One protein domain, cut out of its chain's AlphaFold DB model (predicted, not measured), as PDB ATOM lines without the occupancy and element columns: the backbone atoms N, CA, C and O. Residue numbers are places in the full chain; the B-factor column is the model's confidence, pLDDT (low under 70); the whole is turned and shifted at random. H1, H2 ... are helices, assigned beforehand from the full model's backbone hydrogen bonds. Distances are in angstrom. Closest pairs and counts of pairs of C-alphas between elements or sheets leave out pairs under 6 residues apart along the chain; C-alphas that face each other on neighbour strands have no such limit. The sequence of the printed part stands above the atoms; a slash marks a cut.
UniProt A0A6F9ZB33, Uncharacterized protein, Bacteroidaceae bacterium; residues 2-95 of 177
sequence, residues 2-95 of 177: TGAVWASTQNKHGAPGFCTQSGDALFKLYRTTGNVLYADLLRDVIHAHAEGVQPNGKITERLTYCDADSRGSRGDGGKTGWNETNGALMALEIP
ATOM      1  N   THR A   2     130.549 158.616 186.411       81.75
ATOM      2  CA  THR A   2     130.265 159.667 187.402       81.75
ATOM      3  C   THR A   2     130.446 159.112 188.816       81.75
ATOM      4  O   THR A   2     130.134 157.952 189.066       81.75
ATOM      5  N   GLY A   3     131.005 159.908 189.731       78.38
ATOM      6  CA  GLY A   3     131.250 159.480 191.117       78.38
ATOM      7  C   GLY A   3     132.457 158.577 191.327       78.38
ATOM      8  O   GLY A   3     132.635 158.072 192.430       78.38
ATOM      9  N   ALA A   4     133.292 158.368 190.307       80.19
ATOM     10  CA  ALA A   4     134.562 157.687 190.502       80.19
ATOM     11  C   ALA A   4     135.501 158.562 191.348       80.19
ATOM     12  O   ALA A   4     135.837 159.678 190.948       80.19
ATOM     13  N   VAL A   5     135.941 158.050 192.497       75.00
ATOM     14  CA  VAL A   5     136.831 158.764 193.426       75.00
ATOM     15  C   VAL A   5     138.173 158.059 193.558       75.00
ATOM     16  O   VAL A   5     138.260 156.833 193.502       75.00
ATOM     17  N   TRP A   6     139.243 158.824 193.763       72.38
ATOM     18  CA  TRP A   6     140.526 158.245 194.152       72.38
ATOM     19  C   TRP A   6     140.494 157.894 195.631       72.38
ATOM     20  O   TRP A   6     140.557 158.775 196.484       72.38
ATOM     21  N   ALA A   7     140.430 156.596 195.930       66.50
ATOM     22  CA  ALA A   7     140.441 156.108 197.307       66.50
ATOM     23  C   ALA A   7     141.759 156.439 198.035       66.50
ATOM     24  O   ALA A   7     141.785 156.617 199.248       66.50
ATOM     25  N   SER A   8     142.867 156.518 197.294       69.44
ATOM     26  CA  SER A   8     144.186 156.872 197.816       69.44
ATOM     27  C   SER A   8     145.081 157.400 196.699       69.44
ATOM     28  O   SER A   8     145.064 156.881 195.578       69.44
ATOM     29  N   THR A   9     145.927 158.381 197.022       71.56
ATOM     30  CA  THR A   9     146.967 158.896 196.114       71.56
ATOM     31  C   THR A   9     147.988 157.826 195.714       71.56
ATOM     32  O   THR A   9     148.649 157.967 194.686       71.56
ATOM     33  N   GLN A  10     148.097 156.742 196.490       68.19
ATOM     34  CA  GLN A  10     149.013 155.631 196.230       68.19
ATOM     35  C   GLN A  10     148.445 154.635 195.209       68.19
ATOM     36  O   GLN A  10     149.173 154.170 194.337       68.19
ATOM     37  N   ASN A  11     147.139 154.351 195.269       63.28
ATOM     38  CA  ASN A  11     146.523 153.285 194.468       63.28
ATOM     39  C   ASN A  11     146.131 153.730 193.049       63.28
ATOM     40  O   ASN A  11     145.922 152.875 192.182       63.28
ATOM     41  N   LYS A  12     146.043 155.054 192.817       74.94
ATOM     42  CA  LYS A  12     145.836 155.710 191.510       74.94
ATOM     43  C   LYS A  12     144.794 155.012 190.628       74.94
ATOM     44  O   LYS A  12     145.031 154.767 189.451       74.94
ATOM     45  N   HIS A  13     143.650 154.671 191.209       74.62
ATOM     46  CA  HIS A  13     142.482 154.183 190.483       74.62
ATOM     47  C   HIS A  13     141.228 154.902 190.990       74.62
ATOM     48  O   HIS A  13     141.184 155.359 192.133       74.62
ATOM     49  N   GLY A  14     140.223 155.027 190.127       77.88
ATOM     50  CA  GLY A  14     138.911 155.573 190.450       77.88
ATOM     51  C   GLY A  14     137.939 154.468 190.845       77.88
ATOM     52  O   GLY A  14     137.523 153.698 189.977       77.88
ATOM     53  N   ALA A  15     137.565 154.435 192.122       82.31
ATOM     54  CA  ALA A  15     136.581 153.510 192.665       82.31
ATOM     55  C   ALA A  15     135.151 154.062 192.513       82.31
ATOM     56  O   ALA A  15     134.954 155.265 192.701       82.31
ATOM     57  N   PRO A  16     134.159 153.221 192.166       86.38
ATOM     58  CA  PRO A  16     132.775 153.641 191.974       86.38
ATOM     59  C   PRO A  16     131.974 153.805 193.269       86.38
ATOM     60  O   PRO A  16     132.148 153.067 194.241       86.38
ATOM     61  N   GLY A  17     130.953 154.658 193.183       86.75
ATOM     62  CA  GLY A  17     129.894 154.770 194.181       86.75
ATOM     63  C   GLY A  17     130.295 155.549 195.431       86.75
ATOM     64  O   GLY A  17     131.416 156.033 195.572       86.75
ATOM     65  N   PHE A  18     129.345 155.665 196.357       86.81
ATOM     66  CA  PHE A  18     129.588 156.265 197.662       86.81
ATOM     67  C   PHE A  18     130.126 155.230 198.641       86.81
ATOM     68  O   PHE A  18     129.569 154.145 198.792       86.81
ATOM     69  N   CYS A  19     131.199 155.595 199.331       77.62
ATOM     70  CA  CYS A  19     131.662 154.862 200.496       77.62
ATOM     71  C   CYS A  19     130.918 155.384 201.730       77.62
ATOM     72  O   CYS A  19     130.868 156.602 201.934       77.62
ATOM     73  N   THR A  20     130.367 154.464 202.530       77.38
ATOM     74  CA  THR A  20     129.637 154.764 203.777       77.38
ATOM     75  C   THR A  20     128.575 155.869 203.593       77.38
ATOM     76  O   THR A  20     128.016 156.014 202.509       77.38
ATOM     77  N   GLN A  21     128.332 156.690 204.621       76.69
ATOM     78  CA  GLN A  21     127.297 157.734 204.675       76.69
ATOM     79  C   GLN A  21     127.532 158.933 203.731       76.69
ATOM     80  O   GLN A  21     126.856 159.960 203.832       76.69
ATOM     81  N   SER A  22     128.486 158.850 202.798       77.19
ATOM     82  CA  SER A  22     128.787 159.953 201.875       77.19
ATOM     83  C   SER A  22     127.595 160.294 200.964       77.19
ATOM     84  O   SER A  22     127.378 161.464 200.649       77.19
ATOM     85  N   GLY A  23     126.797 159.294 200.570       84.50
ATOM     86  CA  GLY A  23     125.569 159.508 199.795       84.50
ATOM     87  C   GLY A  23     124.430 160.118 200.623       84.50
ATOM     88  O   GLY A  23     123.729 161.015 200.154       84.50
ATOM     89  N   ASP A  24     124.293 159.698 201.881       90.12
ATOM     90  CA  ASP A  24     123.312 160.236 202.833       90.12
ATOM     91  C   ASP A  24     123.533 161.739 203.102       90.12
ATOM     92  O   ASP A  24     122.580 162.523 203.119       90.12
ATOM     93  N   ALA A  25     124.791 162.187 203.193       90.94
ATOM     94  CA  ALA A  25     125.114 163.608 203.326       90.94
ATOM     95  C   ALA A  25     124.636 164.444 202.122       90.94
ATOM     96  O   ALA A  25     124.044 165.513 202.304       90.94
ATOM     97  N   LEU A  26     124.841 163.956 200.891       92.56
ATOM     98  CA  LEU A  26     124.353 164.625 199.676       92.56
ATOM     99  C   LEU A  26     122.822 164.663 199.626       92.56
ATOM    100  O   LEU A  26     122.246 165.699 199.281       92.56
ATOM    101  N   PHE A  27     122.159 163.576 200.029       95.56
ATOM    102  CA  PHE A  27     120.703 163.548 200.128       95.56
ATOM    103  C   PHE A  27     120.184 164.589 201.131       95.56
ATOM    104  O   PHE A  27     119.269 165.352 200.815       95.56
ATOM    105  N   LYS A  28     120.803 164.689 202.313       95.31
ATOM    106  CA  LYS A  28     120.462 165.698 203.329       95.31
ATOM    107  C   LYS A  28     120.659 167.126 202.811       95.31
ATOM    108  O   LYS A  28     119.793 167.971 203.035       95.31
ATOM    109  N   LEU A  29     121.737 167.397 202.068       95.06
ATOM    110  CA  LEU A  29     121.960 168.700 201.428       95.06
ATOM    111  C   LEU A  29     120.862 169.035 200.417       95.06
ATOM    112  O   LEU A  29     120.309 170.136 200.465       95.06
ATOM    113  N   TYR A  30     120.502 168.093 199.541       96.44
ATOM    114  CA  TYR A  30     119.376 168.269 198.624       96.44
ATOM    115  C   TYR A  30     118.077 168.549 199.386       96.44
ATOM    116  O   TYR A  30     117.394 169.533 199.108       96.44
ATOM    117  N   ARG A  31     117.768 167.731 200.395       95.81
ATOM    118  CA  ARG A  31     116.554 167.844 201.206       95.81
ATOM    119  C   ARG A  31     116.428 169.201 201.902       95.81
ATOM    120  O   ARG A  31     115.336 169.764 201.934       95.81
ATOM    121  N   THR A  32     117.523 169.728 202.449       94.62
ATOM    122  CA  THR A  32     117.528 171.012 203.165       94.62
ATOM    123  C   THR A  32     117.517 172.212 202.220       94.62
ATOM    124  O   THR A  32     116.853 173.204 202.508       94.62
ATOM    125  N   THR A  33     118.249 172.148 201.106       94.62
ATOM    126  CA  THR A  33     118.455 173.312 200.224       94.62
ATOM    127  C   THR A  33     117.486 173.371 199.048       94.62
ATOM    128  O   THR A  33     117.286 174.440 198.478       94.62
ATOM    129  N   GLY A  34     116.918 172.236 198.639       94.31
ATOM    130  CA  GLY A  34     116.180 172.096 197.385       94.31
ATOM    131  C   GLY A  34     117.047 172.232 196.127       94.31
ATOM    132  O   GLY A  34     116.501 172.243 195.026       94.31
ATOM    133  N   ASN A  35     118.376 172.340 196.253       96.88
ATOM    134  CA  ASN A  35     119.263 172.488 195.103       96.88
ATOM    135  C   ASN A  35     119.413 171.149 194.373       96.88
ATOM    136  O   ASN A  35     120.059 170.223 194.868       96.88
ATOM    137  N   VAL A  36     118.827 171.078 193.179       96.31
ATOM    138  CA  VAL A  36     118.763 169.869 192.350       96.31
ATOM    139  C   VAL A  36     120.131 169.327 191.948       96.31
ATOM    140  O   VAL A  36     120.242 168.127 191.757       96.31
ATOM    141  N   LEU A  37     121.191 170.145 191.941       96.81
ATOM    142  CA  LEU A  37     122.543 169.681 191.611       96.81
ATOM    143  C   LEU A  37     123.029 168.565 192.547       96.81
ATOM    144  O   LEU A  37     123.719 167.649 192.106       96.81
ATOM    145  N   TYR A  38     122.655 168.613 193.830       96.00
ATOM    146  CA  TYR A  38     122.981 167.539 194.772       96.00
ATOM    147  C   TYR A  38     122.214 166.256 194.447       96.00
ATOM    148  O   TYR A  38     122.770 165.168 194.573       96.00
ATOM    149  N   ALA A  39     120.953 166.385 194.024       96.19
ATOM    150  CA  ALA A  39     120.131 165.241 193.663       96.19
ATOM    151  C   ALA A  39     120.588 164.597 192.351       96.19
ATOM    152  O   ALA A  39     120.701 163.376 192.284       96.19
ATOM    153  N   ASP A  40     120.904 165.420 191.350       96.50
ATOM    154  CA  ASP A  40     121.419 164.989 190.052       96.50
ATOM    155  C   ASP A  40     122.758 164.269 190.219       96.50
ATOM    156  O   ASP A  40     122.907 163.148 189.744       96.50
ATOM    157  N   LEU A  41     123.691 164.836 190.996       95.00
ATOM    158  CA  LEU A  41     124.953 164.163 191.305       95.00
ATOM    159  C   LEU A  41     124.712 162.814 191.993       95.00
ATOM    160  O   LEU A  41     125.281 161.807 191.584       95.00
ATOM    161  N   LEU A  42     123.867 162.779 193.028       95.00
ATOM    162  CA  LEU A  42     123.559 161.555 193.769       95.00
ATOM    163  C   LEU A  42     122.990 160.464 192.846       95.00
ATOM    164  O   LEU A  42     123.454 159.323 192.886       95.00
ATOM    165  N   ARG A  43     122.034 160.828 191.985       95.69
ATOM    166  CA  ARG A  43     121.430 159.944 190.982       95.69
ATOM    167  C   ARG A  43     122.461 159.444 189.978       95.69
ATOM    168  O   ARG A  43     122.541 158.239 189.755       95.69
ATOM    169  N   ASP A  44     123.255 160.339 189.400       95.44
ATOM    170  CA  ASP A  44     124.239 159.974 188.382       95.44
ATOM    171  C   ASP A  44     125.272 158.990 188.939       95.44
ATOM    172  O   ASP A  44     125.656 158.054 188.244       95.44
ATOM    173  N   VAL A  45     125.696 159.144 190.198       93.69
ATOM    174  CA  VAL A  45     126.610 158.191 190.848       93.69
ATOM    175  C   VAL A  45     125.954 156.826 191.075       93.69
ATOM    176  O   VAL A  45     126.594 155.807 190.810       93.69
ATOM    177  N   ILE A  46     124.695 156.781 191.531       93.12
ATOM    178  CA  ILE A  46     123.951 155.518 191.711       93.12
ATOM    179  C   ILE A  46     123.811 154.782 190.376       93.12
ATOM    180  O   ILE A  46     124.083 153.583 190.300       93.12
ATOM    181  N   HIS A  47     123.401 155.496 189.327       94.00
ATOM    182  CA  HIS A  47     123.174 154.914 188.004       94.00
ATOM    183  C   HIS A  47     124.490 154.421 187.407       94.00
ATOM    184  O   HIS A  47     124.588 153.286 186.944       94.00
ATOM    185  N   ALA A  48     125.542 155.230 187.515       91.56
ATOM    186  CA  ALA A  48     126.848 154.882 186.990       91.56
ATOM    187  C   ALA A  48     127.492 153.697 187.738       91.56
ATOM    188  O   ALA A  48     128.160 152.881 187.107       91.56
ATOM    189  N   HIS A  49     127.274 153.533 189.052       91.00
ATOM    190  CA  HIS A  49     127.767 152.357 189.794       91.00
ATOM    191  C   HIS A  49     127.235 151.042 189.212       91.00
ATOM    192  O   HIS A  49     128.019 150.112 189.008       91.00
ATOM    193  N   ALA A  50     125.946 150.989 188.859       89.81
ATOM    194  CA  ALA A  50     125.328 149.802 188.269       89.81
ATOM    195  C   ALA A  50     125.968 149.408 186.922       89.81
ATOM    196  O   ALA A  50     126.102 148.219 186.633       89.81
ATOM    197  N   GLU A  51     126.447 150.375 186.132       88.56
ATOM    198  CA  GLU A  51     127.170 150.121 184.873       88.56
ATOM    199  C   GLU A  51     128.520 149.413 185.087       88.56
ATOM    200  O   GLU A  51     129.055 148.785 184.171       88.56
ATOM    201  N   GLY A  52     129.099 149.527 186.286       85.25
ATOM    202  CA  GLY A  52     130.358 148.880 186.655       85.25
ATOM    203  C   GLY A  52     130.216 147.413 187.058       85.25
ATOM    204  O   GLY A  52     131.231 146.723 187.196       85.25
ATOM    205  N   VAL A  53     128.985 146.935 187.260       87.38
ATOM    206  CA  VAL A  53     128.705 145.556 187.661       87.38
ATOM    207  C   VAL A  53     128.881 144.625 186.461       87.38
ATOM    208  O   VAL A  53     128.278 144.790 185.404       87.38
ATOM    209  N   GLN A  54     129.737 143.621 186.622       85.00
ATOM    210  CA  GLN A  54     130.051 142.629 185.598       85.00
ATOM    211  C   GLN A  54     128.942 141.564 185.495       85.00
ATOM    212  O   GLN A  54     128.187 141.368 186.449       85.00
ATOM    213  N   PRO A  55     128.873 140.778 184.399       86.12
ATOM    214  CA  PRO A  55     127.859 139.727 184.233       86.12
ATOM    215  C   PRO A  55     127.826 138.659 185.340       86.12
ATOM    216  O   PRO A  55     126.823 137.975 185.512       86.12
ATOM    217  N   ASN A  56     128.917 138.505 186.095       85.81
ATOM    218  CA  ASN A  56     129.003 137.605 187.248       85.81
ATOM    219  C   ASN A  56     128.504 138.242 188.566       85.81
ATOM    220  O   ASN A  56     128.668 137.640 189.625       85.81
ATOM    221  N   GLY A  57     127.945 139.456 188.509       82.94
ATOM    222  CA  GLY A  57     127.426 140.210 189.651       82.94
ATOM    223  C   GLY A  57     128.484 140.935 190.485       82.94
ATOM    224  O   GLY A  57     128.128 141.569 191.473       82.94
ATOM    225  N   LYS A  58     129.769 140.851 190.120       84.75
ATOM    226  CA  LYS A  58     130.863 141.513 190.844       84.75
ATOM    227  C   LYS A  58     131.172 142.879 190.257       84.75
ATOM    228  O   LYS A  58     131.007 143.100 189.060       84.75
ATOM    229  N   ILE A  59     131.716 143.765 191.074       86.19
ATOM    230  CA  ILE A  59     132.229 145.067 190.646       86.19
ATOM    231  C   ILE A  59     133.636 145.266 191.210       86.19
ATOM    232  O   ILE A  59     133.972 144.809 192.295       86.19
ATOM    233  N   THR A  60     134.501 145.931 190.450       82.69
ATOM    234  CA  THR A  60     135.879 146.211 190.872       82.69
ATOM    235  C   THR A  60     136.072 147.699 191.112       82.69
ATOM    236  O   THR A  60     135.489 148.524 190.414       82.69
ATOM    237  N   GLU A  61     136.946 148.048 192.055       80.81
ATOM    238  CA  GLU A  61     137.392 149.430 192.274       80.81
ATOM    239  C   GLU A  61     138.240 149.959 191.106       80.81
ATOM    240  O   GLU A  61     138.430 151.161 190.963       80.81
ATOM    241  N   ARG A  62     138.769 149.074 190.248       79.56
ATOM    242  CA  ARG A  62     139.698 149.426 189.161       79.56
ATOM    243  C   ARG A  62     138.968 149.728 187.856       79.56
ATOM    244  O   ARG A  62     139.256 149.137 186.813       79.56
ATOM    245  N   LEU A  63     137.984 150.622 187.912       75.25
ATOM    246  CA  LEU A  63     137.209 151.011 186.728       75.25
ATOM    247  C   LEU A  63     137.976 151.931 185.782       75.25
ATOM    248  O   LEU A  63     137.705 151.943 184.575       75.25
ATOM    249  N   THR A  64     138.924 152.694 186.325       73.38
ATOM    250  CA  THR A  64     139.926 153.445 185.563       73.38
ATOM    251  C   THR A  64     141.234 152.667 185.509       73.38
ATOM    252  O   THR A  64     141.408 151.679 186.222       73.38
ATOM    253  N   TYR A  65     142.175 153.149 184.696       72.06
ATOM    254  CA  TYR A  65     143.544 152.650 184.732       72.06
ATOM    255  C   TYR A  65     144.099 152.699 186.155       72.06
ATOM    256  O   TYR A  65     143.863 153.669 186.877       72.06
ATOM    257  N   CYS A  66     144.787 151.627 186.537       68.94
ATOM    258  CA  CYS A  66     145.501 151.509 187.798       68.94
ATOM    259  C   CYS A  66     147.003 151.531 187.516       68.94
ATOM    260  O   CYS A  66     147.459 150.898 186.568       68.94
ATOM    261  N   ASP A  67     147.766 152.230 188.355       68.25
ATOM    262  CA  ASP A  67     149.229 152.308 188.257       68.25
ATOM    263  C   ASP A  67     149.963 151.505 189.348       68.25
ATOM    264  O   ASP A  67     151.189 151.430 189.310       68.25
ATOM    265  N   ALA A  68     149.240 150.927 190.318       65.31
ATOM    266  CA  ALA A  68     149.819 150.274 191.497       65.31
ATOM    267  C   ALA A  68     150.155 148.787 191.261       65.31
ATOM    268  O   ALA A  68     151.310 148.460 191.012       65.31
ATOM    269  N   ASP A  69     149.165 147.884 191.284       59.28
ATOM    270  CA  ASP A  69     149.447 146.431 191.214       59.28
ATOM    271  C   ASP A  69     149.246 145.809 189.824       59.28
ATOM    272  O   ASP A  69     149.597 144.650 189.616       59.28
ATOM    273  N   SER A  70     148.650 146.554 188.888       64.44
ATOM    274  CA  SER A  70     148.353 146.104 187.520       64.44
ATOM    275  C   SER A  70     148.470 147.287 186.554       64.44
ATOM    276  O   SER A  70     147.478 147.791 186.034       64.44
ATOM    277  N   ARG A  71     149.689 147.806 186.379       70.31
ATOM    278  CA  ARG A  71     149.912 149.050 185.630       70.31
ATOM    279  C   ARG A  71     149.300 148.995 184.224       70.31
ATOM    280  O   ARG A  71     149.661 148.137 183.424       70.31
ATOM    281  N   GLY A  72     148.417 149.943 183.920       71.12
ATOM    282  CA  GLY A  72     147.768 150.067 182.609       71.12
ATOM    283  C   GLY A  72     146.599 149.105 182.373       71.12
ATOM    284  O   GLY A  72     145.996 149.145 181.300       71.12
ATOM    285  N   SER A  73     146.237 148.277 183.354       69.56
ATOM    286  CA  SER A  73     145.044 147.437 183.278       69.56
ATOM    287  C   SER A  73     143.775 148.199 183.680       69.56
ATOM    288  O   SER A  73     143.828 149.244 184.336       69.56
ATOM    289  N   ARG A  74     142.615 147.663 183.280       72.62
ATOM    290  CA  ARG A  74     141.283 148.167 183.639       72.62
ATOM    291  C   ARG A  74     140.334 146.990 183.832       72.62
ATOM    292  O   ARG A  74     140.254 146.127 182.963       72.62
ATOM    293  N   GLY A  75     139.588 146.970 184.933       71.06
ATOM    294  CA  GLY A  75     138.544 145.966 185.170       71.06
ATOM    295  C   GLY A  75     139.021 144.593 185.674       71.06
ATOM    296  O   GLY A  75     138.189 143.754 186.007       71.06
ATOM    297  N   ASP A  76     140.332 144.358 185.775       69.81
ATOM    298  CA  ASP A  76     140.955 143.079 186.164       69.81
ATOM    299  C   ASP A  76     141.251 142.963 187.675       69.81
ATOM    300  O   ASP A  76     141.735 141.937 188.157       69.81
ATOM    301  N   GLY A  77     140.932 144.006 188.446       63.28
ATOM    302  CA  GLY A  77     141.181 144.123 189.883       63.28
ATOM    303  C   GLY A  77     140.249 143.298 190.763       63.28
ATOM    304  O   GLY A  77     139.759 143.823 191.758       63.28
ATOM    305  N   GLY A  78     139.975 142.036 190.419       58.97
ATOM    306  CA  GLY A  78     139.018 141.143 191.095       58.97
ATOM    307  C   GLY A  78     139.353 140.760 192.548       58.97
ATOM    308  O   GLY A  78     138.951 139.691 193.001       58.97
ATOM    309  N   LYS A  79     140.115 141.590 193.268       62.50
ATOM    310  CA  LYS A  79     140.652 141.343 194.611       62.50
ATOM    311  C   LYS A  79     139.923 142.101 195.730       62.50
ATOM    312  O   LYS A  79     140.259 141.893 196.890       62.50
ATOM    313  N   THR A  80     138.944 142.958 195.427       63.69
ATOM    314  CA  THR A  80     138.314 143.843 196.428       63.69
ATOM    315  C   THR A  80     136.786 143.829 196.328       63.69
ATOM    316  O   THR A  80     136.249 144.272 195.318       63.69
ATOM    317  N   GLY A  81     136.098 143.353 197.372       71.50
ATOM    318  CA  GLY A  81     134.631 143.197 197.410       71.50
ATOM    319  C   GLY A  81     133.852 144.334 198.091       71.50
ATOM    320  O   GLY A  81     132.690 144.161 198.446       71.50
ATOM    321  N   TRP A  82     134.497 145.471 198.377       81.44
ATOM    322  CA  TRP A  82     133.852 146.575 199.105       81.44
ATOM    323  C   TRP A  82     132.919 147.409 198.212       81.44
ATOM    324  O   TRP A  82     131.996 148.043 198.712       81.44
ATOM    325  N   ASN A  83     133.105 147.380 196.889       84.44
ATOM    326  CA  ASN A  83     132.274 148.134 195.944       84.44
ATOM    327  C   ASN A  83     130.852 147.563 195.852       84.44
ATOM    328  O   ASN A  83     129.897 148.310 195.637       84.44
ATOM    329  N   GLU A  84     130.693 146.256 196.058       87.06
ATOM    330  CA  GLU A  84     129.400 145.604 196.246       87.06
ATOM    331  C   GLU A  84     128.726 146.106 197.528       87.06
ATOM    332  O   GLU A  84     127.533 146.414 197.527       87.06
ATOM    333  N   THR A  85     129.495 146.252 198.616       87.31
ATOM    334  CA  THR A  85     128.998 146.830 199.873       87.31
ATOM    335  C   THR A  85     128.563 148.283 199.689       87.31
ATOM    336  O   THR A  85     127.489 148.635 200.166       87.31
ATOM    337  N   ASN A  86     129.310 149.105 198.943       87.31
ATOM    338  CA  ASN A  86     128.875 150.464 198.592       87.31
ATOM    339  C   ASN A  86     127.532 150.458 197.867       87.31
ATOM    340  O   ASN A  86     126.652 151.241 198.204       87.31
ATOM    341  N   GLY A  87     127.366 149.569 196.881       89.12
ATOM    342  CA  GLY A  87     126.103 149.423 196.155       89.12
ATOM    343  C   GLY A  87     124.942 149.101 197.095       89.12
ATOM    344  O   GLY A  87     123.894 149.742 197.034       89.12
ATOM    345  N   ALA A  88     125.153 148.156 198.017       89.69
ATOM    346  CA  ALA A  88     124.162 147.796 199.025       89.69
ATOM    347  C   ALA A  88     123.839 148.959 199.979       89.69
ATOM    348  O   ALA A  88     122.668 149.187 200.276       89.69
ATOM    349  N   LEU A  89     124.848 149.713 200.428       89.88
ATOM    350  CA  LEU A  89     124.650 150.884 201.283       89.88
ATOM    351  C   LEU A  89     123.907 151.994 200.543       89.88
ATOM    352  O   LEU A  89     122.930 152.499 201.076       89.88
ATOM    353  N   MET A  90     124.259 152.309 199.295       91.44
ATOM    354  CA  MET A  90     123.522 153.294 198.494       91.44
ATOM    355  C   MET A  90     122.042 152.916 198.341       91.44
ATOM    356  O   MET A  90     121.180 153.775 198.491       91.44
ATOM    357  N   ALA A  91     121.734 151.636 198.107       90.50
ATOM    358  CA  ALA A  91     120.354 151.154 197.994       90.50
ATOM    359  C   ALA A  91     119.558 151.209 199.317       90.50
ATOM    360  O   ALA A  91     118.325 151.170 199.298       90.50
ATOM    361  N   LEU A  92     120.242 151.258 200.465       90.56
ATOM    362  CA  LEU A  92     119.625 151.365 201.788       90.56
ATOM    363  C   LEU A  92     119.525 152.821 202.248       90.56
ATOM    364  O   LEU A  92     118.451 153.261 202.644       90.56
ATOM    365  N   GLU A  93     120.638 153.547 202.201       91.81
ATOM    366  CA  GLU A  93     120.835 154.870 202.797       91.81
ATOM    367  C   GLU A  93     120.230 156.005 201.969       91.81
ATOM    368  O   GLU A  93     119.999 157.091 202.496       91.81
ATOM    369  N   ILE A  94     119.950 155.768 200.687       94.31
ATOM    370  CA  ILE A  94     119.347 156.753 199.788       94.31
ATOM    371  C   ILE A  94     117.948 156.253 199.422       94.31
ATOM    372  O   ILE A  94     117.792 155.100 199.010       94.31
ATOM    373  N   PRO A  95     116.893 157.074 199.571       96.38
ATOM    374  CA  PRO A  95     115.565 156.628 199.194       96.38
ATOM    375  C   PRO A  95     115.527 156.464 197.675       96.38
ATOM    376  O   PRO A  95     116.020 157.318 196.948       96.38
TER     377      PRO A  95
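What this domain is: This is residues 2 to 95 of the 177 residues of an uncharacterized protein of Bacteroidaceae bacterium (UniProt A0A6F9ZB33). Three helices form an up-and-down bundle, each running against the one before it, at one end of the domain; loops from residues 2 to 21 and 52 to 81 make the other end. H2, the longest, has H1 beside its first part and H3 beside its last part. The printed part has 94 residues with three named helices, H1, H2, H3 along the chain, and no named strand; the class is all helix, though under half of the residues, 40 of 94, are in named elements. The whole is compact, with a radius of gyration of the C-alphas of 13.9 A, and only just elongated, spanning 43 by 28 by 18 A.

Where its parts are: Find C-alpha 36 at (118.763, 169.869, 192.350); from there H2, residues 36 to 51, runs 22.7 A to C-alpha 51 at (127.170, 150.121, 184.873). Before it, H1 covers residues 22 to 33, 17.0 A. H3, residues 82 to 93, runs 15.9 A and ends at C-alpha 93 at (120.835, 154.870, 202.797).

How they stand to each other: Start at H2, whose residues 36 to 42 alone touch H1; the closest C-alphas, of Tyr 30 and Tyr 38, are 5.3 A apart. This helical hairpin has a shallow tilt of 28 degrees, opposite ways. Residues 46 to 50 of H2 touch H3, closest at the C-alphas of Ile 46 and Met 90, 7.2 A; this second helical hairpin has a steep tilt of 43 degrees, opposite ways. H1 and H3 only just touch, with 3 pairs of C-alphas within 8 A, and only at their ends; the closest C-alphas, of Asp 24 and Glu 93, are 5.9 A apart. Every O i to N i+4 pair is within hydrogen-bond range in H3, against 7 of 8 in H1 and 10 of 12 in H2. Look also at residues 5 to 6, which pair antiparallel with residues 14 to 15.

The domain as a whole: The C-alphas farthest apart, of Thr 32 and Arg 71, are 42.9 A apart. The printed part has no cut; the link from H1 to H2 is tight, and that from H2 to H3 is long, 30 residues. The mean pLDDT of the printed part is 82.9; it is under 70 at residues 7 to 8, 10 to 11, 66 to 70, 73 and 76 to 80.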